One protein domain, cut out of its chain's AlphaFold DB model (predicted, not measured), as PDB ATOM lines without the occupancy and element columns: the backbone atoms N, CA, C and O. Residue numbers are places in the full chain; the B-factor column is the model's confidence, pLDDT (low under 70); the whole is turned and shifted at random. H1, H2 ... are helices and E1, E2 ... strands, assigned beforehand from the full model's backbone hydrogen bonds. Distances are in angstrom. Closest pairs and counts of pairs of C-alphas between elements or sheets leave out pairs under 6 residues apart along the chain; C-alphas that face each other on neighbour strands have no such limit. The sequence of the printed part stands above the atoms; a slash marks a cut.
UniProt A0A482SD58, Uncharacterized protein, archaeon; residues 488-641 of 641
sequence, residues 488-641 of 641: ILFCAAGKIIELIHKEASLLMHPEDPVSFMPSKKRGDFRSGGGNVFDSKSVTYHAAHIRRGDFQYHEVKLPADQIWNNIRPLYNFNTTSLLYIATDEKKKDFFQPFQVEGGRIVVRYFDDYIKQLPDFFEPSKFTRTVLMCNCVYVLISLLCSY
ATOM      1  N   ILE A 488     -20.861  -6.743 -28.512       86.31
ATOM      2  CA  ILE A 488     -21.913  -6.809 -27.494       86.31
ATOM      3  C   ILE A 488     -21.360  -7.110 -26.092       86.31
ATOM      4  O   ILE A 488     -21.858  -6.561 -25.110       86.31
ATOM      5  N   LEU A 489     -20.295  -7.915 -25.990       86.31
ATOM      6  CA  LEU A 489     -19.647  -8.241 -24.718       86.31
ATOM      7  C   LEU A 489     -18.940  -7.021 -24.133       86.31
ATOM      8  O   LEU A 489     -19.058  -6.756 -22.939       86.31
ATOM      9  N   PHE A 490     -18.249  -6.253 -24.974       86.38
ATOM     10  CA  PHE A 490     -17.612  -5.011 -24.554       86.38
ATOM     11  C   PHE A 490     -18.640  -3.934 -24.213       86.38
ATOM     12  O   PHE A 490     -18.459  -3.215 -23.238       86.38
ATOM     13  N   CYS A 491     -19.750  -3.839 -24.945       86.31
ATOM     14  CA  CYS A 491     -20.827  -2.910 -24.609       86.31
ATOM     15  C   CYS A 491     -21.453  -3.233 -23.247       86.31
ATOM     16  O   CYS A 491     -21.609  -2.335 -22.419       86.31
ATOM     17  N   ALA A 492     -21.746  -4.511 -22.981       86.69
ATOM     18  CA  ALA A 492     -22.238  -4.950 -21.679       86.69
ATOM     19  C   ALA A 492     -21.216  -4.662 -20.566       86.69
ATOM     20  O   ALA A 492     -21.561  -4.041 -19.562       86.69
ATOM     21  N   ALA A 493     -19.948  -5.039 -20.763       86.62
ATOM     22  CA  ALA A 493     -18.875  -4.771 -19.805       86.62
ATOM     23  C   ALA A 493     -18.699  -3.269 -19.542       86.62
ATOM     24  O   ALA A 493     -18.558  -2.859 -18.396       86.62
ATOM     25  N   GLY A 494     -18.771  -2.441 -20.585       85.69
ATOM     26  CA  GLY A 494     -18.675  -0.993 -20.476       85.69
ATOM     27  C   GLY A 494     -19.765  -0.397 -19.589       85.69
ATOM     28  O   GLY A 494     -19.454   0.426 -18.733       85.69
ATOM     29  N   LYS A 495     -21.016  -0.858 -19.725       87.12
ATOM     30  CA  LYS A 495     -22.108  -0.421 -18.842       87.12
ATOM     31  C   LYS A 495     -21.902  -0.874 -17.395       87.12
ATOM     32  O   LYS A 495     -22.131  -0.087 -16.485       87.12
ATOM     33  N   ILE A 496     -21.444  -2.108 -17.167       88.88
ATOM     34  CA  ILE A 496     -21.126  -2.591 -15.809       88.88
ATOM     35  C   ILE A 496     -20.036  -1.732 -15.175       88.88
ATOM     36  O   ILE A 496     -20.172  -1.320 -14.030       88.88
ATOM     37  N   ILE A 497     -18.972  -1.434 -15.915       87.25
ATOM     38  CA  ILE A 497     -17.863  -0.629 -15.406       87.25
ATOM     39  C   ILE A 497     -18.309   0.810 -15.124       87.25
ATOM     40  O   ILE A 497     -17.933   1.365 -14.097       87.25
ATOM     41  N   GLU A 498     -19.166   1.398 -15.963       86.25
ATOM     42  CA  GLU A 498     -19.771   2.708 -15.683       86.25
ATOM     43  C   GLU A 498     -20.595   2.690 -14.381       86.25
ATOM     44  O   GLU A 498     -20.485   3.616 -13.576       86.25
ATOM     45  N   LEU A 499     -21.358   1.619 -14.123       90.00
ATOM     46  CA  LEU A 499     -22.091   1.435 -12.864       90.00
ATOM     47  C   LEU A 499     -21.154   1.273 -11.659       90.00
ATOM     48  O   LEU A 499     -21.404   1.883 -10.621       90.00
ATOM     49  N   ILE A 500     -20.068   0.507 -11.803       90.62
ATOM     50  CA  ILE A 500     -19.045   0.341 -10.761       90.62
ATOM     51  C   ILE A 500     -18.410   1.693 -10.422       90.62
ATOM     52  O   ILE A 500     -18.343   2.056  -9.252       90.62
ATOM     53  N   HIS A 501     -17.988   2.463 -11.429       88.25
ATOM     54  CA  HIS A 501     -17.406   3.790 -11.221       88.25
ATOM     55  C   HIS A 501     -18.375   4.741 -10.519       88.25
ATOM     56  O   HIS A 501     -17.961   5.467  -9.619       88.25
ATOM     57  N   LYS A 502     -19.653   4.727 -10.913       89.69
ATOM     58  CA  LYS A 502     -20.691   5.557 -10.297       89.69
ATOM     59  C   LYS A 502     -20.921   5.191  -8.830       89.69
ATOM     60  O   LYS A 502     -21.041   6.075  -7.991       89.69
ATOM     61  N   GLU A 503     -21.010   3.904  -8.508       92.62
ATOM     62  CA  GLU A 503     -21.175   3.466  -7.119       92.62
ATOM     63  C   GLU A 503     -19.936   3.802  -6.287       92.62
ATOM     64  O   GLU A 503     -20.049   4.324  -5.181       92.62
ATOM     65  N   ALA A 504     -18.748   3.552  -6.828       90.31
ATOM     66  CA  ALA A 504     -17.517   3.804  -6.107       90.31
ATOM     67  C   ALA A 504     -17.261   5.303  -5.874       90.31
ATOM     68  O   ALA A 504     -16.776   5.669  -4.803       90.31
ATOM     69  N   SER A 505     -17.644   6.180  -6.812       88.62
ATOM     70  CA  SER A 505     -17.564   7.629  -6.597       88.62
ATOM     71  C   SER A 505     -18.526   8.110  -5.509       88.62
ATOM     72  O   SER A 505     -18.132   8.927  -4.684       88.62
ATOM     73  N   LEU A 506     -19.738   7.548  -5.435       90.50
ATOM     74  CA  LEU A 506     -20.692   7.821  -4.350       90.50
ATOM     75  C   LEU A 506     -20.183   7.360  -2.978       90.50
ATOM     76  O   LEU A 506     -20.475   8.003  -1.975       90.50
ATOM     77  N   LEU A 507     -19.439   6.250  -2.927       88.88
ATOM     78  CA  LEU A 507     -18.870   5.724  -1.683       88.88
ATOM     79  C   LEU A 507     -17.669   6.539  -1.186       88.88
ATOM     80  O   LEU A 507     -17.531   6.727   0.020       88.88
ATOM     81  N   MET A 508     -16.803   7.000  -2.093       84.62
ATOM     82  CA  MET A 508     -15.594   7.748  -1.728       84.62
ATOM     83  C   MET A 508     -15.834   9.241  -1.518       84.62
ATOM     84  O   MET A 508     -15.192   9.824  -0.647       84.62
ATOM     85  N   HIS A 509     -16.727   9.840  -2.307       84.00
ATOM     86  CA  HIS A 509     -16.961  11.285  -2.365       84.00
ATOM     87  C   HIS A 509     -18.464  11.592  -2.436       84.00
ATOM     88  O   HIS A 509     -18.953  12.050  -3.473       84.00
ATOM     89  N   PRO A 510     -19.236  11.321  -1.369       83.94
ATOM     90  CA  PRO A 510     -20.679  11.566  -1.364       83.94
ATOM     91  C   PRO A 510     -21.039  13.044  -1.583       83.94
ATOM     92  O   PRO A 510     -22.113  13.338  -2.106       83.94
ATOM     93  N   GLU A 511     -20.153  13.967  -1.210       87.31
ATOM     94  CA  GLU A 511     -20.303  15.411  -1.395       87.31
ATOM     95  C   GLU A 511     -20.164  15.871  -2.854       87.31
ATOM     96  O   GLU A 511     -20.796  16.852  -3.244       87.31
ATOM     97  N   ASP A 512     -19.364  15.169  -3.660       84.94
ATOM     98  CA  ASP A 512     -19.130  15.495  -5.071       84.94
ATOM     99  C   ASP A 512     -18.782  14.236  -5.894       84.94
ATOM    100  O   ASP A 512     -17.655  14.041  -6.362       84.94
ATOM    101  N   PRO A 513     -19.764  13.345  -6.105       82.25
ATOM    102  CA  PRO A 513     -19.528  12.076  -6.785       82.25
ATOM    103  C   PRO A 513     -19.286  12.249  -8.289       82.25
ATOM    104  O   PRO A 513     -18.780  11.333  -8.943       82.25
ATOM    105  N   VAL A 514     -19.676  13.395  -8.861       82.69
ATOM    106  CA  VAL A 514     -19.587  13.673 -10.299       82.69
ATOM    107  C   VAL A 514     -18.164  14.046 -10.684       82.69
ATOM    108  O   VAL A 514     -17.661  13.525 -11.680       82.69
ATOM    109  N   SER A 515     -17.486  14.889  -9.896       80.19
ATOM    110  CA  SER A 515     -16.101  15.275 -10.195       80.19
ATOM    111  C   SER A 515     -15.115  14.116 -10.080       80.19
ATOM    112  O   SER A 515     -14.021  14.184 -10.646       80.19
ATOM    113  N   PHE A 516     -15.504  13.040  -9.390       77.75
ATOM    114  CA  PHE A 516     -14.697  11.842  -9.199       77.75
ATOM    115  C   PHE A 516     -14.976  10.725 -10.221       77.75
ATOM    116  O   PHE A 516     -14.202   9.770 -10.326       77.75
ATOM    117  N   MET A 517     -16.030  10.841 -11.036       81.69
ATOM    118  CA  MET A 517     -16.224   9.910 -12.149       81.69
ATOM    119  C   MET A 517     -15.082  10.043 -13.172       81.69
ATOM    120  O   MET A 517     -14.626  11.159 -13.444       81.69
ATOM    121  N   PRO A 518     -14.625   8.936 -13.789       76.50
ATOM    122  CA  PRO A 518     -13.729   9.031 -14.931       76.50
ATOM    123  C   PRO A 518     -14.443   9.767 -16.062       76.50
ATOM    124  O   PRO A 518     -15.600   9.472 -16.390       76.50
ATOM    125  N   SER A 519     -13.752  10.714 -16.684       72.81
ATOM    126  CA  SER A 519     -14.251  11.377 -17.875       72.81
ATOM    127  C   SER A 519     -14.468  10.343 -18.981       72.81
ATOM    128  O   SER A 519     -13.726   9.371 -19.127       72.81
ATOM    129  N   LYS A 520     -15.467  10.584 -19.832       70.12
ATOM    130  CA  LYS A 520     -15.708   9.752 -21.022       70.12
ATOM    131  C   LYS A 520     -14.663   9.977 -22.128       70.12
ATOM    132  O   LYS A 520     -14.784   9.387 -23.200       70.12
ATOM    133  N   LYS A 521     -13.658  10.835 -21.900       67.56
ATOM    134  CA  LYS A 521     -12.592  11.142 -22.860       67.56
ATOM    135  C   LYS A 521     -11.432  10.156 -22.724       67.56
ATOM    136  O   LYS A 521     -11.102   9.684 -21.640       67.56
ATOM    137  N   ARG A 522     -10.777   9.889 -23.854       62.91
ATOM    138  CA  ARG A 522      -9.565   9.069 -23.922       62.91
ATOM    139  C   ARG A 522      -8.424   9.696 -23.124       62.91
ATOM    140  O   ARG A 522      -8.172  10.887 -23.271       62.91
ATOM    141  N   GLY A 523      -7.701   8.868 -22.371       61.19
ATOM    142  CA  GLY A 523      -6.500   9.286 -21.641       61.19
ATOM    143  C   GLY A 523      -6.765   9.846 -20.245       61.19
ATOM    144  O   GLY A 523      -5.851  10.395 -19.641       61.19
ATOM    145  N   ASP A 524      -7.983   9.701 -19.715       66.62
ATOM    146  CA  ASP A 524      -8.215   9.952 -18.296       66.62
ATOM    147  C   ASP A 524      -7.462   8.904 -17.464       66.62
ATOM    148  O   ASP A 524      -7.739   7.705 -17.562       66.62
ATOM    149  N   PHE A 525      -6.512   9.356 -16.645       62.94
ATOM    150  CA  PHE A 525      -5.698   8.508 -15.773       62.94
ATOM    151  C   PHE A 525      -6.542   7.666 -14.804       62.94
ATOM    152  O   PHE A 525      -6.143   6.554 -14.461       62.94
ATOM    153  N   ARG A 526      -7.751   8.122 -14.438       64.31
ATOM    154  CA  ARG A 526      -8.701   7.359 -13.606       64.31
ATOM    155  C   ARG A 526      -9.288   6.143 -14.309       64.31
ATOM    156  O   ARG A 526      -9.788   5.225 -13.661       64.31
ATOM    157  N   SER A 527      -9.201   6.143 -15.634       60.25
ATOM    158  CA  SER A 527      -9.524   5.039 -16.534       60.25
ATOM    159  C   SER A 527      -8.255   4.358 -17.083       60.25
ATOM    160  O   SER A 527      -8.317   3.604 -18.040       60.25
ATOM    161  N   GLY A 528      -7.071   4.638 -16.535       58.34
ATOM    162  CA  GLY A 528      -5.803   4.066 -17.005       58.34
ATOM    163  C   GLY A 528      -5.262   2.923 -16.148       58.34
ATOM    164  O   GLY A 528      -4.231   2.362 -16.495       58.34
ATOM    165  N   GLY A 529      -5.920   2.594 -15.030       61.12
ATOM    166  CA  GLY A 529      -5.286   1.814 -13.965       61.12
ATOM    167  C   GLY A 529      -4.261   2.683 -13.232       61.12
ATOM    168  O   GLY A 529      -3.066   2.612 -13.497       61.12
ATOM    169  N   GLY A 530      -4.758   3.571 -12.365       56.38
ATOM    170  CA  GLY A 530      -3.946   4.519 -11.602       56.38
ATOM    171  C   GLY A 530      -3.070   3.870 -10.524       56.38
ATOM    172  O   GLY A 530      -3.047   2.653 -10.338       56.38
ATOM    173  N   ASN A 531      -2.355   4.708  -9.775       60.28
ATOM    174  CA  ASN A 531      -1.583   4.257  -8.625       60.28
ATOM    175  C   ASN A 531      -2.549   3.865  -7.495       60.28
ATOM    176  O   ASN A 531      -3.271   4.716  -6.986       60.28
ATOM    177  N   VAL A 532      -2.530   2.597  -7.072       58.81
ATOM    178  CA  VAL A 532      -3.389   2.075  -5.990       58.81
ATOM    179  C   VAL A 532      -3.243   2.826  -4.661       58.81
ATOM    180  O   VAL A 532      -4.157   2.790  -3.844       58.81
ATOM    181  N   PHE A 533      -2.132   3.542  -4.458       59.88
ATOM    182  CA  PHE A 533      -1.884   4.372  -3.277       59.88
ATOM    183  C   PHE A 533      -2.371   5.822  -3.425       59.88
ATOM    184  O   PHE A 533      -2.441   6.545  -2.433       59.88
ATOM    185  N   ASP A 534      -2.706   6.259  -4.640       65.62
ATOM    186  CA  ASP A 534      -3.268   7.582  -4.895       65.62
ATOM    187  C   ASP A 534      -4.789   7.483  -5.046       65.62
ATOM    188  O   ASP A 534      -5.320   7.181  -6.122       65.62
ATOM    189  N   SER A 535      -5.491   7.803  -3.956       56.31
ATOM    190  CA  SER A 535      -6.955   7.832  -3.891       56.31
ATOM    191  C   SER A 535      -7.589   8.869  -4.821       56.31
ATOM    192  O   SER A 535      -8.802   8.868  -4.965       56.31
ATOM    193  N   LYS A 536      -6.816   9.755  -5.465       61.28
ATOM    194  CA  LYS A 536      -7.324  10.661  -6.509       61.28
ATOM    195  C   LYS A 536      -7.314  10.029  -7.903       61.28
ATOM    196  O   LYS A 536      -7.966  10.553  -8.814       61.28
ATOM    197  N   SER A 537      -6.572   8.930  -8.070       62.59
ATOM    198  CA  SER A 537      -6.312   8.275  -9.354       62.59
ATOM    199  C   SER A 537      -7.079   6.975  -9.568       62.59
ATOM    200  O   SER A 537      -7.283   6.591 -10.715       62.59
ATOM    201  N   VAL A 538      -7.541   6.307  -8.511       69.19
ATOM    202  CA  VAL A 538      -8.260   5.032  -8.622       69.19
ATOM    203  C   VAL A 538      -9.690   5.197  -8.143       69.19
ATOM    204  O   VAL A 538      -9.952   5.722  -7.069       69.19
ATOM    205  N   THR A 539     -10.627   4.731  -8.962       77.62
ATOM    206  CA  THR A 539     -12.058   4.802  -8.657       77.62
ATOM    207  C   THR A 539     -12.594   3.530  -8.022       77.62
ATOM    208  O   THR A 539     -13.571   3.604  -7.303       77.62
ATOM    209  N   TYR A 540     -11.987   2.369  -8.252       86.62
ATOM    210  CA  TYR A 540     -12.323   1.119  -7.569       86.62
ATOM    211  C   TYR A 540     -11.154   0.135  -7.680       86.62
ATOM    212  O   TYR A 540     -10.306   0.264  -8.563       86.62
ATOM    213  N   HIS A 541     -11.133  -0.878  -6.819       87.31
ATOM    214  CA  HIS A 541     -10.185  -1.987  -6.886       87.31
ATOM    215  C   HIS A 541     -10.837  -3.197  -7.556       87.31
ATOM    216  O   HIS A 541     -12.018  -3.470  -7.344       87.31
ATOM    217  N   ALA A 542     -10.065  -3.959  -8.325       89.25
ATOM    218  CA  ALA A 542     -10.529  -5.185  -8.964       89.25
ATOM    219  C   ALA A 542      -9.629  -6.361  -8.585       89.25
ATOM    220  O   ALA A 542      -8.406  -6.237  -8.589       89.25
ATOM    221  N   ALA A 543     -10.229  -7.515  -8.306       90.88
ATOM    222  CA  ALA A 543      -9.511  -8.758  -8.060       90.88
ATOM    223  C   ALA A 543     -10.123  -9.894  -8.879       90.88
ATOM    224  O   ALA A 543     -11.342 -10.039  -8.949       90.88
ATOM    225  N   HIS A 544      -9.269 -10.733  -9.462       91.69
ATOM    226  CA  HIS A 544      -9.677 -12.034  -9.975       91.69
ATOM    227  C   HIS A 544      -9.221 -13.116  -8.999       91.69
ATOM    228  O   HIS A 544      -8.024 -13.331  -8.822       91.69
ATOM    229  N   ILE A 545     -10.177 -13.791  -8.369       91.94
ATOM    230  CA  ILE A 545      -9.920 -14.828  -7.370       91.94
ATOM    231  C   ILE A 545     -10.536 -16.127  -7.873       91.94
ATOM    232  O   ILE A 545     -11.741 -16.341  -7.781       91.94
ATOM    233  N   ARG A 546      -9.697 -16.998  -8.422       89.75
ATOM    234  CA  ARG A 546     -10.088 -18.335  -8.878       89.75
ATOM    235  C   ARG A 546     -10.086 -19.305  -7.694       89.75
ATOM    236  O   ARG A 546      -9.192 -19.258  -6.854       89.75
ATOM    237  N   ARG A 547     -11.092 -20.169  -7.604       89.38
ATOM    238  CA  ARG A 547     -11.342 -21.050  -6.450       89.38
ATOM    239  C   ARG A 547     -11.760 -22.469  -6.813       89.38
ATOM    240  O   ARG A 547     -11.603 -23.353  -5.976       89.38
ATOM    241  N   GLY A 548     -12.258 -22.697  -8.025       84.00
ATOM    242  CA  GLY A 548     -12.778 -23.985  -8.478       84.00
ATOM    243  C   GLY A 548     -11.713 -25.072  -8.642       84.00
ATOM    244  O   GLY A 548     -10.976 -25.411  -7.721       84.00
ATOM    245  N   ASP A 549     -11.643 -25.680  -9.815       81.25
ATOM    246  CA  ASP A 549     -10.840 -26.866 -10.138       81.25
ATOM    247  C   ASP A 549      -9.339 -26.578 -10.354       81.25
ATOM    248  O   ASP A 549      -8.727 -27.136 -11.260       81.25
ATOM    249  N   PHE A 550      -8.703 -25.719  -9.540       82.62
ATOM    250  CA  PHE A 550      -7.239 -25.588  -9.618       82.62
ATOM    251  C   PHE A 550      -6.565 -26.957  -9.475       82.62
ATOM    252  O   PHE A 550      -6.870 -27.706  -8.548       82.62
ATOM    253  N   GLN A 551      -5.621 -27.225 -10.382       79.75
ATOM    254  CA  GLN A 551      -4.811 -28.441 -10.390       79.75
ATOM    255  C   GLN A 551      -3.973 -28.567  -9.109       79.75
ATOM    256  O   GLN A 551      -3.904 -29.645  -8.524       79.75
ATOM    257  N   TYR A 552      -3.379 -27.457  -8.665       84.94
ATOM    258  CA  TYR A 552      -2.601 -27.368  -7.432       84.94
ATOM    259  C   TYR A 552      -3.496 -26.825  -6.320       84.94
ATOM    260  O   TYR A 552      -4.094 -25.756  -6.455       84.94
ATOM    261  N   HIS A 553      -3.660 -27.580  -5.239       87.12
ATOM    262  CA  HIS A 553      -4.582 -27.205  -4.165       87.12
ATOM    263  C   HIS A 553      -3.939 -26.217  -3.190       87.12
ATOM    264  O   HIS A 553      -4.637 -25.428  -2.561       87.12
ATOM    265  N   GLU A 554      -2.612 -26.197  -3.141       88.62
ATOM    266  CA  GLU A 554      -1.785 -25.364  -2.273       88.62
ATOM    267  C   GLU A 554      -1.925 -23.874  -2.618       88.62
ATOM    268  O   GLU A 554      -1.775 -23.016  -1.753       88.62
ATOM    269  N   VAL A 555      -2.281 -23.551  -3.868       87.50
ATOM    270  CA  VAL A 555      -2.535 -22.166  -4.303       87.50
ATOM    271  C   VAL A 555      -3.941 -21.668  -3.947       87.50
ATOM    272  O   VAL A 555      -4.249 -20.494  -4.159       87.50
ATOM    273  N   LYS A 556      -4.816 -22.519  -3.384       90.75
ATOM    274  CA  LYS A 556      -6.154 -22.129  -2.902       90.75
ATOM    275  C   LYS A 556      -6.069 -21.511  -1.507       90.75
ATOM    276  O   LYS A 556      -6.592 -22.063  -0.540       90.75
ATOM    277  N   LEU A 557      -5.441 -20.342  -1.414       93.62
ATOM    278  CA  LEU A 557      -5.292 -19.616  -0.151       93.62
ATOM    279  C   LEU A 557      -6.662 -19.340   0.503       93.62
ATOM    280  O   LEU A 557      -7.614 -18.995  -0.208       93.62
ATOM    281  N   PRO A 558      -6.804 -19.489   1.832       94.88
ATOM    282  CA  PRO A 558      -8.020 -19.110   2.539       94.88
ATOM    283  C   PRO A 558      -8.234 -17.587   2.483       94.88
ATOM    284  O   PRO A 558      -7.314 -16.814   2.209       94.88
ATOM    285  N   ALA A 559      -9.481 -17.151   2.667       94.81
ATOM    286  CA  ALA A 559      -9.887 -15.769   2.422       94.81
ATOM    287  C   ALA A 559      -9.176 -14.745   3.316       94.81
ATOM    288  O   ALA A 559      -8.831 -13.667   2.843       94.81
ATOM    289  N   ASP A 560      -8.936 -15.089   4.577       94.56
ATOM    290  CA  ASP A 560      -8.170 -14.294   5.536       94.56
ATOM    291  C   ASP A 560      -6.718 -14.112   5.084       94.56
ATOM    292  O   ASP A 560      -6.192 -13.005   5.135       94.56
ATOM    293  N   GLN A 561      -6.086 -15.162   4.554       95.31
ATOM    294  CA  GLN A 561      -4.732 -15.066   4.018       95.31
ATOM    295  C   GLN A 561      -4.684 -14.220   2.742       95.31
ATOM    296  O   GLN A 561      -3.789 -13.386   2.603       95.31
ATOM    297  N   ILE A 562      -5.645 -14.386   1.822       94.44
ATOM    298  CA  ILE A 562      -5.742 -13.520   0.635       94.44
ATOM    299  C   ILE A 562      -5.904 -12.066   1.076       94.44
ATOM    300  O   ILE A 562      -5.173 -11.203   0.594       94.44
ATOM    301  N   TRP A 563      -6.824 -11.807   2.010       92.12
ATOM    302  CA  TRP A 563      -7.063 -10.476   2.545       92.12
ATOM    303  C   TRP A 563      -5.797  -9.889   3.163       92.12
ATOM    304  O   TRP A 563      -5.377  -8.817   2.749       92.12
ATOM    305  N   ASN A 564      -5.125 -10.609   4.061       92.88
ATOM    306  CA  ASN A 564      -3.890 -10.154   4.704       92.88
ATOM    307  C   ASN A 564      -2.790  -9.792   3.696       92.88
ATOM    308  O   ASN A 564      -2.050  -8.837   3.923       92.88
ATOM    309  N   ASN A 565      -2.708 -10.509   2.571       92.88
ATOM    310  CA  ASN A 565      -1.732 -10.228   1.519       92.88
ATOM    311  C   ASN A 565      -2.039  -8.936   0.747       92.88
ATOM    312  O   ASN A 565      -1.113  -8.233   0.352       92.88
ATOM    313  N   ILE A 566      -3.318  -8.626   0.508       89.94
ATOM    314  CA  ILE A 566      -3.714  -7.452  -0.289       89.94
ATOM    315  C   ILE A 566      -4.082  -6.236   0.561       89.94
ATOM    316  O   ILE A 566      -4.059  -5.120   0.053       89.94
ATOM    317  N   ARG A 567      -4.386  -6.426   1.847       88.88
ATOM    318  CA  ARG A 567      -4.770  -5.383   2.807       88.88
ATOM    319  C   ARG A 567      -3.818  -4.176   2.796       88.88
ATOM    320  O   ARG A 567      -4.329  -3.058   2.785       88.88
ATOM    321  N   PRO A 568      -2.478  -4.332   2.718       88.56
ATOM    322  CA  PRO A 568      -1.558  -3.190   2.662       88.56
ATOM    323  C   PRO A 568      -1.698  -2.302   1.413       88.56
ATOM    324  O   PRO A 568      -1.134  -1.213   1.386       88.56
ATOM    325  N   LEU A 569      -2.414  -2.756   0.379       84.44
ATOM    326  CA  LEU A 569      -2.644  -2.001  -0.859       84.44
ATOM    327  C   LEU A 569      -3.824  -1.023  -0.756       84.44
ATOM    328  O   LEU A 569      -4.058  -0.268  -1.697       84.44
ATOM    329  N   TYR A 570      -4.581  -1.048   0.344       82.50
ATOM    330  CA  TYR A 570      -5.782  -0.236   0.514       82.50
ATOM    331  C   TYR A 570      -5.522   0.985   1.395       82.50
ATOM    332  O   TYR A 570      -4.896   0.901   2.454       82.50
ATOM    333  N   ASN A 571      -6.070   2.127   0.978       80.19
ATOM    334  CA  ASN A 571      -6.152   3.313   1.818       80.19
ATOM    335  C   ASN A 571      -7.439   3.257   2.643       80.19
ATOM    336  O   ASN A 571      -8.526   3.522   2.138       80.19
ATOM    337  N   PHE A 572      -7.305   2.958   3.930       84.56
ATOM    338  CA  PHE A 572      -8.456   2.882   4.819       84.56
ATOM    339  C   PHE A 572      -9.001   4.246   5.237       84.56
ATOM    340  O   PHE A 572      -9.972   4.265   5.969       84.56
ATOM    341  N   ASN A 573      -8.450   5.391   4.830       82.62
ATOM    342  CA  ASN A 573      -9.040   6.692   5.181       82.62
ATOM    343  C   ASN A 573     -10.336   6.995   4.415       82.62
ATOM    344  O   ASN A 573     -11.093   7.867   4.835       82.62
ATOM    345  N   THR A 574     -10.602   6.272   3.329       79.75
ATOM    346  CA  THR A 574     -11.822   6.391   2.525       79.75
ATOM    347  C   THR A 574     -12.492   5.029   2.364       79.75
ATOM    348  O   THR A 574     -11.867   3.980   2.530       79.75
ATOM    349  N   THR A 575     -13.788   5.036   2.049       87.62
ATOM    350  CA  THR A 575     -14.511   3.805   1.713       87.62
ATOM    351  C   THR A 575     -14.226   3.432   0.268       87.62
ATOM    352  O   THR A 575     -14.568   4.191  -0.628       87.62
ATOM    353  N   SER A 576     -13.648   2.260   0.016       87.19
ATOM    354  CA  SER A 576     -13.316   1.795  -1.334       87.19
ATOM    355  C   SER A 576     -14.199   0.638  -1.790       87.19
ATOM    356  O   SER A 576     -14.598  -0.222  -1.002       87.19
ATOM    357  N   LEU A 577     -14.473   0.582  -3.093       91.69
ATOM    358  CA  LEU A 577     -15.178  -0.532  -3.723       91.69
ATOM    359  C   LEU A 577     -14.169  -1.569  -4.229       91.69
ATOM    360  O   LEU A 577     -13.234  -1.224  -4.950       91.69
ATOM    361  N   LEU A 578     -14.380  -2.841  -3.880       91.75
ATOM    362  CA  LEU A 578     -13.638  -3.988  -4.404       91.75
ATOM    363  C   LEU A 578     -14.559  -4.858  -5.267       91.75
ATOM    364  O   LEU A 578     -15.429  -5.565  -4.759       91.75
ATOM    365  N   TYR A 579     -14.339  -4.837  -6.578       93.25
ATOM    366  CA  TYR A 579     -14.990  -5.742  -7.515       93.25
ATOM    367  C   TYR A 579     -14.236  -7.076  -7.571       93.25
ATOM    368  O   TYR A 579     -13.061  -7.115  -7.940       93.25
ATOM    369  N   ILE A 580     -14.911  -8.177  -7.239       94.00
ATOM    370  CA  ILE A 580     -14.339  -9.525  -7.288       94.00
ATOM    371  C   ILE A 580     -14.938 -10.310  -8.455       94.00
ATOM    372  O   ILE A 580     -16.121 -10.657  -8.487       94.00
ATOM    373  N   ALA A 581     -14.068 -10.651  -9.396       92.50
ATOM    374  CA  ALA A 581     -14.282 -11.665 -10.408       92.50
ATOM    375  C   ALA A 581     -13.896 -13.035  -9.836       92.50
ATOM    376  O   ALA A 581     -12.727 -13.282  -9.546       92.50
ATOM    377  N   THR A 582     -14.857 -13.938  -9.657       91.94
ATOM    378  CA  THR A 582     -14.603 -15.251  -9.047       91.94
ATOM    379  C   THR A 582     -15.592 -16.300  -9.533       91.94
ATOM    380  O   THR A 582     -16.705 -15.983  -9.949       91.94
ATOM    381  N   ASP A 583     -15.173 -17.556  -9.471       88.81
ATOM    382  CA  ASP A 583     -16.003 -18.746  -9.640       88.81
ATOM    383  C   ASP A 583     -16.434 -19.371  -8.297       88.81
ATOM    384  O   ASP A 583     -17.113 -20.399  -8.283       88.81
ATOM    385  N   GLU A 584     -16.064 -18.754  -7.169       92.06
ATOM    386  CA  GLU A 584     -16.582 -19.093  -5.846       92.06
ATOM    387  C   GLU A 584     -18.072 -18.750  -5.752       92.06
ATOM    388  O   GLU A 584     -18.491 -17.614  -5.973       92.06
ATOM    389  N   LYS A 585     -18.887 -19.750  -5.408       89.62
ATOM    390  CA  LYS A 585     -20.349 -19.609  -5.329       89.62
ATOM    391  C   LYS A 585     -20.792 -19.082  -3.969       89.62
ATOM    392  O   LYS A 585     -21.858 -18.479  -3.854       89.62
ATOM    393  N   LYS A 586     -19.993 -19.345  -2.936       92.81
ATOM    394  CA  LYS A 586     -20.263 -18.986  -1.547       92.81
ATOM    395  C   LYS A 586     -19.680 -17.607  -1.247       92.81
ATOM    396  O   LYS A 586     -18.510 -17.480  -0.907       92.81
ATOM    397  N   LYS A 587     -20.493 -16.554  -1.402       90.94
ATOM    398  CA  LYS A 587     -20.063 -15.155  -1.181       90.94
ATOM    399  C   LYS A 587     -19.576 -14.894   0.254       90.94
ATOM    400  O   LYS A 587     -18.790 -13.975   0.463       90.94
ATOM    401  N   ASP A 588     -20.013 -15.700   1.220       93.31
ATOM    402  CA  ASP A 588     -19.542 -15.692   2.608       93.31
ATOM    403  C   ASP A 588     -18.061 -16.067   2.745       93.31
ATOM    404  O   ASP A 588     -17.421 -15.634   3.699       93.31
ATOM    405  N   PHE A 589     -17.473 -16.753   1.757       94.31
ATOM    406  CA  PHE A 589     -16.024 -16.940   1.677       94.31
ATOM    407  C   PHE A 589     -15.275 -15.604   1.788       94.31
ATOM    408  O   PHE A 589     -14.259 -15.530   2.464       94.31
ATOM    409  N   PHE A 590     -15.793 -14.526   1.189       94.06
ATOM    410  CA  PHE A 590     -15.152 -13.208   1.202       94.06
ATOM    411  C   PHE A 590     -15.539 -12.342   2.409       94.06
ATOM    412  O   PHE A 590     -15.219 -11.154   2.419       94.06
ATOM    413  N   GLN A 591     -16.186 -12.897   3.440       92.06
ATOM    414  CA  GLN A 591     -16.474 -12.159   4.678       92.06
ATOM    415  C   GLN A 591     -15.245 -11.451   5.273       92.06
ATOM    416  O   GLN A 591     -15.403 -10.288   5.639       92.06
ATOM    417  N   PRO A 592     -14.026 -12.041   5.297       91.81
ATOM    418  CA  PRO A 592     -12.828 -11.365   5.813       91.81
ATOM    419  C   PRO A 592     -12.504 -10.017   5.150       91.81
ATOM    420  O   PRO A 592     -11.924  -9.146   5.788       91.81
ATOM    421  N   PHE A 593     -12.933  -9.807   3.903       90.62
ATOM    422  CA  PHE A 593     -12.704  -8.567   3.155       90.62
ATOM    423  C   PHE A 593     -13.639  -7.434   3.609       90.62
ATOM    424  O   PHE A 593     -13.417  -6.280   3.262       90.62
ATOM    425  N   GLN A 594     -14.699  -7.750   4.360       80.44
ATOM    426  CA  GLN A 594     -15.745  -6.808   4.778       80.44
ATOM    427  C   GLN A 594     -15.568  -6.321   6.230       80.44
ATOM    428  O   GLN A 594     -16.303  -5.444   6.680       80.44
ATOM    429  N   VAL A 595     -14.612  -6.888   6.977       67.62
ATOM    430  CA  VAL A 595     -14.537  -6.777   8.450       67.62
ATOM    431  C   VAL A 595     -13.862  -5.483   8.924       67.62
ATOM    432  O   VAL A 595     -14.027  -5.078  10.071       67.62
ATOM    433  N   GLU A 596     -13.130  -4.786   8.053       64.25
ATOM    434  CA  GLU A 596     -12.323  -3.618   8.428       64.25
ATOM    435  C   GLU A 596     -13.155  -2.321   8.490       64.25
ATOM    436  O   GLU A 596     -13.024  -1.407   7.676       64.25
ATOM    437  N   GLY A 597     -14.080  -2.266   9.456       60.88
ATOM    438  CA  GLY A 597     -14.865  -1.072   9.792       60.88
ATOM    439  C   GLY A 597     -15.849  -0.614   8.711       60.88
ATOM    440  O   GLY A 597     -16.209   0.560   8.685       60.88
ATOM    441  N   GLY A 598     -16.247  -1.505   7.795       73.19
ATOM    442  CA  GLY A 598     -17.155  -1.183   6.687       73.19
ATOM    443  C   GLY A 598     -16.531  -0.324   5.581       73.19
ATOM    444  O   GLY A 598     -17.249   0.159   4.710       73.19
ATOM    445  N   ARG A 599     -15.203  -0.134   5.593       85.75
ATOM    446  CA  ARG A 599     -14.499   0.729   4.629       85.75
ATOM    447  C   ARG A 599     -14.209   0.050   3.292       85.75
ATOM    448  O   ARG A 599     -13.781   0.715   2.358       85.75
ATOM    449  N   ILE A 600     -14.455  -1.252   3.176       90.06
ATOM    450  CA  ILE A 600     -14.342  -1.991   1.917       90.06
ATOM    451  C   ILE A 600     -15.703  -2.565   1.551       90.06
ATOM    452  O   ILE A 600     -16.277  -3.384   2.269       90.06
ATOM    453  N   VAL A 601     -16.206  -2.144   0.396       92.12
ATOM    454  CA  VAL A 601     -17.481  -2.597  -0.151       92.12
ATOM    455  C   VAL A 601     -17.208  -3.607  -1.257       92.12
ATOM    456  O   VAL A 601     -16.757  -3.255  -2.345       92.12
ATOM    457  N   VAL A 602     -17.484  -4.881  -0.978       93.31
ATOM    458  CA  VAL A 602     -17.281  -5.970  -1.943       93.31
ATOM    459  C   VAL A 602     -18.479  -6.080  -2.887       93.31
ATOM    460  O   VAL A 602     -19.637  -6.080  -2.449       93.31
ATOM    461  N   ARG A 603     -18.195  -6.189  -4.185       94.06
ATOM    462  CA  ARG A 603     -19.185  -6.331  -5.259       94.06
ATOM    463  C   ARG A 603     -18.787  -7.408  -6.256       94.06
ATOM    464  O   ARG A 603     -17.608  -7.685  -6.458       94.06
ATOM    465  N   TYR A 604     -19.788  -7.985  -6.905       93.25
ATOM    466  CA  TYR A 604     -19.659  -9.067  -7.873       93.25
ATOM    467  C   TYR A 604     -20.427  -8.745  -9.154       93.25
ATOM    468  O   TYR A 604     -21.267  -7.850  -9.206       93.25
ATOM    469  N   PHE A 605     -20.197  -9.544 -10.195       89.00
ATOM    470  CA  PHE A 605     -20.927  -9.434 -11.460       89.00
ATOM    471  C   PHE A 605     -22.461  -9.452 -11.291       89.00
ATOM    472  O   PHE A 605     -23.153  -8.620 -11.880       89.00
ATOM    473  N   ASP A 606     -22.993 -10.346 -10.450       88.94
ATOM    474  CA  ASP A 606     -24.442 -10.483 -10.230       88.94
ATOM    475  C   ASP A 606     -25.093  -9.249  -9.563       88.94
ATOM    476  O   ASP A 606     -26.316  -9.100  -9.624       88.94
ATOM    477  N   ASP A 607     -24.304  -8.358  -8.950       91.75
ATOM    478  CA  ASP A 607     -24.815  -7.137  -8.313       91.75
ATOM    479  C   ASP A 607     -25.129  -6.043  -9.359       91.75
ATOM    480  O   ASP A 607     -25.989  -5.189  -9.139       91.75
ATOM    481  N   TYR A 608     -24.509  -6.122 -10.543       90.69
ATOM    482  CA  TYR A 608     -24.709  -5.175 -11.648       90.69
ATOM    483  C   TYR A 608     -25.544  -5.746 -12.791       90.69
ATOM    484  O   TYR A 608     -26.249  -5.000 -13.467       90.69
ATOM    485  N   ILE A 609     -25.512  -7.066 -13.003       84.19
ATOM    486  CA  ILE A 609     -26.179  -7.703 -14.149       84.19
ATOM    487  C   ILE A 609     -27.689  -7.417 -14.200       84.19
ATOM    488  O   ILE A 609     -28.264  -7.269 -15.275       84.19
ATOM    489  N   LYS A 610     -28.330  -7.276 -13.032       83.81
ATOM    490  CA  LYS A 610     -29.768  -6.986 -12.906       83.81
ATOM    491  C   LYS A 610     -30.155  -5.620 -13.477       83.81
ATOM    492  O   LYS A 610     -31.320  -5.401 -13.781       83.81
ATOM    493  N   GLN A 611     -29.186  -4.720 -13.629       82.62
ATOM    494  CA  GLN A 611     -29.376  -3.376 -14.174       82.62
ATOM    495  C   GLN A 611     -29.218  -3.341 -15.706       82.62
ATOM    496  O   GLN A 611     -29.243  -2.268 -16.301       82.62
ATOM    497  N   LEU A 612     -29.047  -4.502 -16.352       80.19
ATOM    498  CA  LEU A 612     -28.828  -4.634 -17.796       80.19
ATOM    499  C   LEU A 612     -29.861  -5.551 -18.480       80.19
ATOM    500  O   LEU A 612     -29.455  -6.455 -19.211       80.19
ATOM    501  N   PRO A 613     -31.179  -5.347 -18.290       69.38
ATOM    502  CA  PRO A 613     -32.201  -6.248 -18.832       69.38
ATOM    503  C   PRO A 613     -32.067  -6.448 -20.353       69.38
ATOM    504  O   PRO A 613     -32.154  -7.577 -20.829       69.38
ATOM    505  N   ASP A 614     -31.713  -5.391 -21.089       69.81
ATOM    506  CA  ASP A 614     -31.598  -5.400 -22.556       69.81
ATOM    507  C   ASP A 614     -30.475  -6.301 -23.110       69.81
ATOM    508  O   ASP A 614     -30.502  -6.661 -24.286       69.81
ATOM    509  N   PHE A 615     -29.464  -6.659 -22.305       65.50
ATOM    510  CA  PHE A 615     -28.362  -7.536 -22.747       65.50
ATOM    511  C   PHE A 615     -28.597  -9.009 -22.430       65.50
ATOM    512  O   PHE A 615     -27.893  -9.858 -22.974       65.50
ATOM    513  N   PHE A 616     -29.536  -9.312 -21.535       61.66
ATOM    514  CA  PHE A 616     -29.710 -10.646 -20.959       61.66
ATOM    515  C   PHE A 616     -31.109 -11.214 -21.211       61.66
ATOM    516  O   PHE A 616     -31.624 -11.995 -20.409       61.66
ATOM    517  N   GLU A 617     -31.696 -10.870 -22.359       53.62
ATOM    518  CA  GLU A 617     -32.790 -11.629 -22.966       53.62
ATOM    519  C   GLU A 617     -32.366 -13.113 -23.093       53.62
ATOM    520  O   GLU A 617     -31.360 -13.406 -23.752       53.62
ATOM    521  N   PRO A 618     -33.102 -14.076 -22.499       43.75
ATOM    522  CA  PRO A 618     -32.718 -15.494 -22.436       43.75
ATOM    523  C   PRO A 618     -32.452 -16.167 -23.794       43.75
ATOM    524  O   PRO A 618     -31.884 -17.256 -23.841       43.75
ATOM    525  N   SER A 619     -32.858 -15.533 -24.897       43.19
ATOM    526  CA  SER A 619     -32.770 -16.060 -26.259       43.19
ATOM    527  C   SER A 619     -31.480 -15.694 -27.005       43.19
ATOM    528  O   SER A 619     -31.186 -16.305 -28.035       43.19
ATOM    529  N   LYS A 620     -30.681 -14.726 -26.527       46.47
ATOM    530  CA  LYS A 620     -29.489 -14.252 -27.246       46.47
ATOM    531  C   LYS A 620     -28.292 -14.093 -26.315       46.47
ATOM    532  O   LYS A 620     -28.213 -13.178 -25.514       46.47
ATOM    533  N   PHE A 621     -27.311 -14.969 -26.528       49.53
ATOM    534  CA  PHE A 621     -25.944 -14.852 -26.017       49.53
ATOM    535  C   PHE A 621     -25.807 -15.032 -24.493       49.53
ATOM    536  O   PHE A 621     -25.706 -14.114 -23.688       49.53
ATOM    537  N   THR A 622     -25.810 -16.307 -24.118       49.50
ATOM    538  CA  THR A 622     -25.942 -16.854 -22.771       49.50
ATOM    539  C   THR A 622     -24.875 -16.354 -21.791       49.50
ATOM    540  O   THR A 622     -23.677 -16.371 -22.082       49.50
ATOM    541  N   ARG A 623     -25.332 -16.027 -20.574       46.12
ATOM    542  CA  ARG A 623     -24.618 -15.752 -19.304       46.12
ATOM    543  C   ARG A 623     -23.218 -16.383 -19.145       46.12
ATOM    544  O   ARG A 623     -22.337 -15.763 -18.558       46.12
ATOM    545  N   THR A 624     -22.992 -17.576 -19.700       46.81
ATOM    546  CA  THR A 624     -21.701 -18.284 -19.789       46.81
ATOM    547  C   THR A 624     -20.585 -17.462 -20.439       46.81
ATOM    548  O   THR A 624     -19.463 -17.453 -19.935       46.81
ATOM    549  N   VAL A 625     -20.877 -16.753 -21.536       50.47
ATOM    550  CA  VAL A 625     -19.868 -15.960 -22.251       50.47
ATOM    551  C   VAL A 625     -19.493 -14.724 -21.432       50.47
ATOM    552  O   VAL A 625     -18.315 -14.401 -21.353       50.47
ATOM    553  N   LEU A 626     -20.434 -14.075 -20.740       48.59
ATOM    554  CA  LEU A 626     -20.109 -12.928 -19.885       48.59
ATOM    555  C   LEU A 626     -19.411 -13.318 -18.576       48.59
ATOM    556  O   LEU A 626     -18.434 -12.666 -18.219       48.59
ATOM    557  N   MET A 627     -19.816 -14.396 -17.894       42.84
ATOM    558  CA  MET A 627     -19.139 -14.820 -16.657       42.84
ATOM    559  C   MET A 627     -17.680 -15.238 -16.893       42.84
ATOM    560  O   MET A 627     -16.823 -14.922 -16.075       42.84
ATOM    561  N   CYS A 628     -17.373 -15.874 -18.029       40.91
ATOM    562  CA  CYS A 628     -15.990 -16.218 -18.376       40.91
ATOM    563  C   CYS A 628     -15.184 -15.018 -18.906       40.91
ATOM    564  O   CYS A 628     -13.968 -14.985 -18.724       40.91
ATOM    565  N   ASN A 629     -15.827 -14.035 -19.558       45.84
ATOM    566  CA  ASN A 629     -15.121 -12.968 -20.277       45.84
ATOM    567  C   ASN A 629     -15.126 -11.592 -19.595       45.84
ATOM    568  O   ASN A 629     -14.230 -10.818 -19.894       45.84
ATOM    569  N   CYS A 630     -16.026 -11.255 -18.661       36.34
ATOM    570  CA  CYS A 630     -15.958  -9.967 -17.939       36.34
ATOM    571  C   CYS A 630     -14.689  -9.865 -17.079       36.34
ATOM    572  O   CYS A 630     -14.015  -8.837 -17.086       36.34
ATOM    573  N   VAL A 631     -14.303 -10.973 -16.442       38.09
ATOM    574  CA  VAL A 631     -13.008 -11.141 -15.764       38.09
ATOM    575  C   VAL A 631     -11.846 -10.878 -16.723       38.09
ATOM    576  O   VAL A 631     -10.850 -10.256 -16.372       38.09
ATOM    577  N   TYR A 632     -11.987 -11.342 -17.961       43.69
ATOM    578  CA  TYR A 632     -10.918 -11.338 -18.941       43.69
ATOM    579  C   TYR A 632     -10.826 -10.032 -19.744       43.69
ATOM    580  O   TYR A 632      -9.724  -9.644 -20.108       43.69
ATOM    581  N   VAL A 633     -11.925  -9.304 -19.968       42.19
ATOM    582  CA  VAL A 633     -11.885  -7.916 -20.464       42.19
ATOM    583  C   VAL A 633     -11.081  -7.060 -19.481       42.19
ATOM    584  O   VAL A 633     -10.212  -6.311 -19.909       42.19
ATOM    585  N   LEU A 634     -11.282  -7.258 -18.172       35.47
ATOM    586  CA  LEU A 634     -10.529  -6.572 -17.118       35.47
ATOM    587  C   LEU A 634      -9.049  -7.005 -17.046       35.47
ATOM    588  O   LEU A 634      -8.180  -6.148 -16.928       35.47
ATOM    589  N   ILE A 635      -8.729  -8.299 -17.184       33.41
ATOM    590  CA  ILE A 635      -7.329  -8.790 -17.179       33.41
ATOM    591  C   ILE A 635      -6.584  -8.466 -18.489       33.41
ATOM    592  O   ILE A 635      -5.400  -8.143 -18.462       33.41
ATOM    593  N   SER A 636      -7.253  -8.501 -19.645       31.06
ATOM    594  CA  SER A 636      -6.648  -8.150 -20.944       31.06
ATOM    595  C   SER A 636      -6.251  -6.685 -21.024       31.06
ATOM    596  O   SER A 636      -5.260  -6.364 -21.675       31.06
ATOM    597  N   LEU A 637      -7.020  -5.808 -20.367       32.69
ATOM    598  CA  LEU A 637      -6.695  -4.390 -20.235       32.69
ATOM    599  C   LEU A 637      -5.382  -4.189 -19.463       32.69
ATOM    600  O   LEU A 637      -4.600  -3.328 -19.845       32.69
ATOM    601  N   LEU A 638      -5.098  -5.027 -18.457       27.59
ATOM    602  CA  LEU A 638      -3.874  -4.947 -17.649       27.59
ATOM    603  C   LEU A 638      -2.629  -5.500 -18.362       27.59
ATOM    604  O   LEU A 638      -1.545  -4.975 -18.161       27.59
ATOM    605  N   CYS A 639      -2.766  -6.522 -19.214       25.00
ATOM    606  CA  CYS A 639      -1.632  -7.066 -19.983       25.00
ATOM    607  C   CYS A 639      -1.353  -6.323 -21.304       25.00
ATOM    608  O   CYS A 639      -0.384  -6.649 -21.988       25.00
ATOM    609  N   SER A 640      -2.224  -5.391 -21.711       25.83
ATOM    610  CA  SER A 640      -2.066  -4.605 -22.949       25.83
ATOM    611  C   SER A 640      -1.345  -3.267 -22.740       25.83
ATOM    612  O   SER A 640      -1.102  -2.578 -23.735       25.83
ATOM    613  N   TYR A 641      -1.038  -2.910 -21.488       23.77
ATOM    614  CA  TYR A 641      -0.267  -1.725 -21.107       23.77
ATOM    615  C   TYR A 641       1.198  -2.059 -20.844       23.77
ATOM    616  O   TYR A 641       1.461  -3.092 -20.187       23.77
TER     617      TYR A 641
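This is residues 488 to 641 of the 641 residues of an uncharacterized protein of archaeon (UniProt A0A482SD58). Look first for a small sheet of three parallel strands in the middle of the model, with the two long helices H1 and H5 packed on one face, H1 along E2 with its residues 497 to 508 and H5 across E1 and E2 with its residues 627 to 635, while residues 489 to 493 of H1 meet H5 at a steep angle. On the other face H3 covers the edge strand E3, with H2 packed on H3, and long loops join several of these parts. The printed part has 154 residues, with five named helices and three named strands in the order H1 E1 H2 E2 H3 E3 H4 H5; the sheet's order is E1 E2 E3, and the class is mixed, helices and strands. The whole is compact, with a radius of gyration of the C-alphas of 16.0 A and spans of 43 by 40 by 29 A.

Find C-alpha 576 at (-13.316, 1.795, -1.334), where E2 begins; it runs 18.8 A to residue 582. Its neighbours are E1, residues 541 to 545, and E3, residues 600 to 603. H1 starts at C-alpha 488 (-21.913, -6.809, -27.494) and runs 30.3 A to residue 508. H2 is residues 559 to 569, H3 587 to 594 and H4 605 to 609. H5, residues 623 to 639, spans 24.6 A to C-alpha 639 (-1.632, -7.066, -19.983), with a kink of 30 degrees near residue 631.

Start at inner strand E2: N 543 and O 579 are 2.9 A apart across E1 and E2, and N 601 and O 576 are 2.9 A apart across E2 and E3, both within hydrogen-bond range. E1, H2, E2 and E2, H3, E3 are strand-helix-strand units, two parallel neighbour strands with a helix between, each with a right-handed crossover. H1 is on the sheet at a height of 9.8 A, along E2 at 17 degrees on the local plane; the closest C-alphas, of Ala 504 and Leu 577, are 5.5 A apart. On the same face, H5 lies over E1 and E2 at a height of 10.1 A. H1 and H5 touch, closest at the C-alphas of Ala 493 and Cys 630, 6.2 A, at a steep tilt of 69 degrees, only just short of about perpendicular. H3 is on the opposite face, over E3, and touches H2, closest at the C-alphas of Asp 560 and Pro 592, 5.5 A. H4 only grazes the sheet with residues 605 to 607; it touches H1, with the C-alphas of Ile 496 and Tyr 608 closest at 6.1 A. Every O i to N i+4 pair is within hydrogen-bond range in H1 and H4, but 5 of 7 in H2, 10 of 13 in H5 and 0 of 4 in H3, where 4 of 5 O i to N i+3 pairs are.

The C-alphas farthest apart, of Glu 511 and Gln 551, are 47.4 A apart. The printed part has no cut; the links H1 to E1, E1 to H2 and H4 to H5 are long. Mean pLDDT of the printed part is 75.9; residues 521 to 538, 595 to 597 and 613 to 641 are under 70.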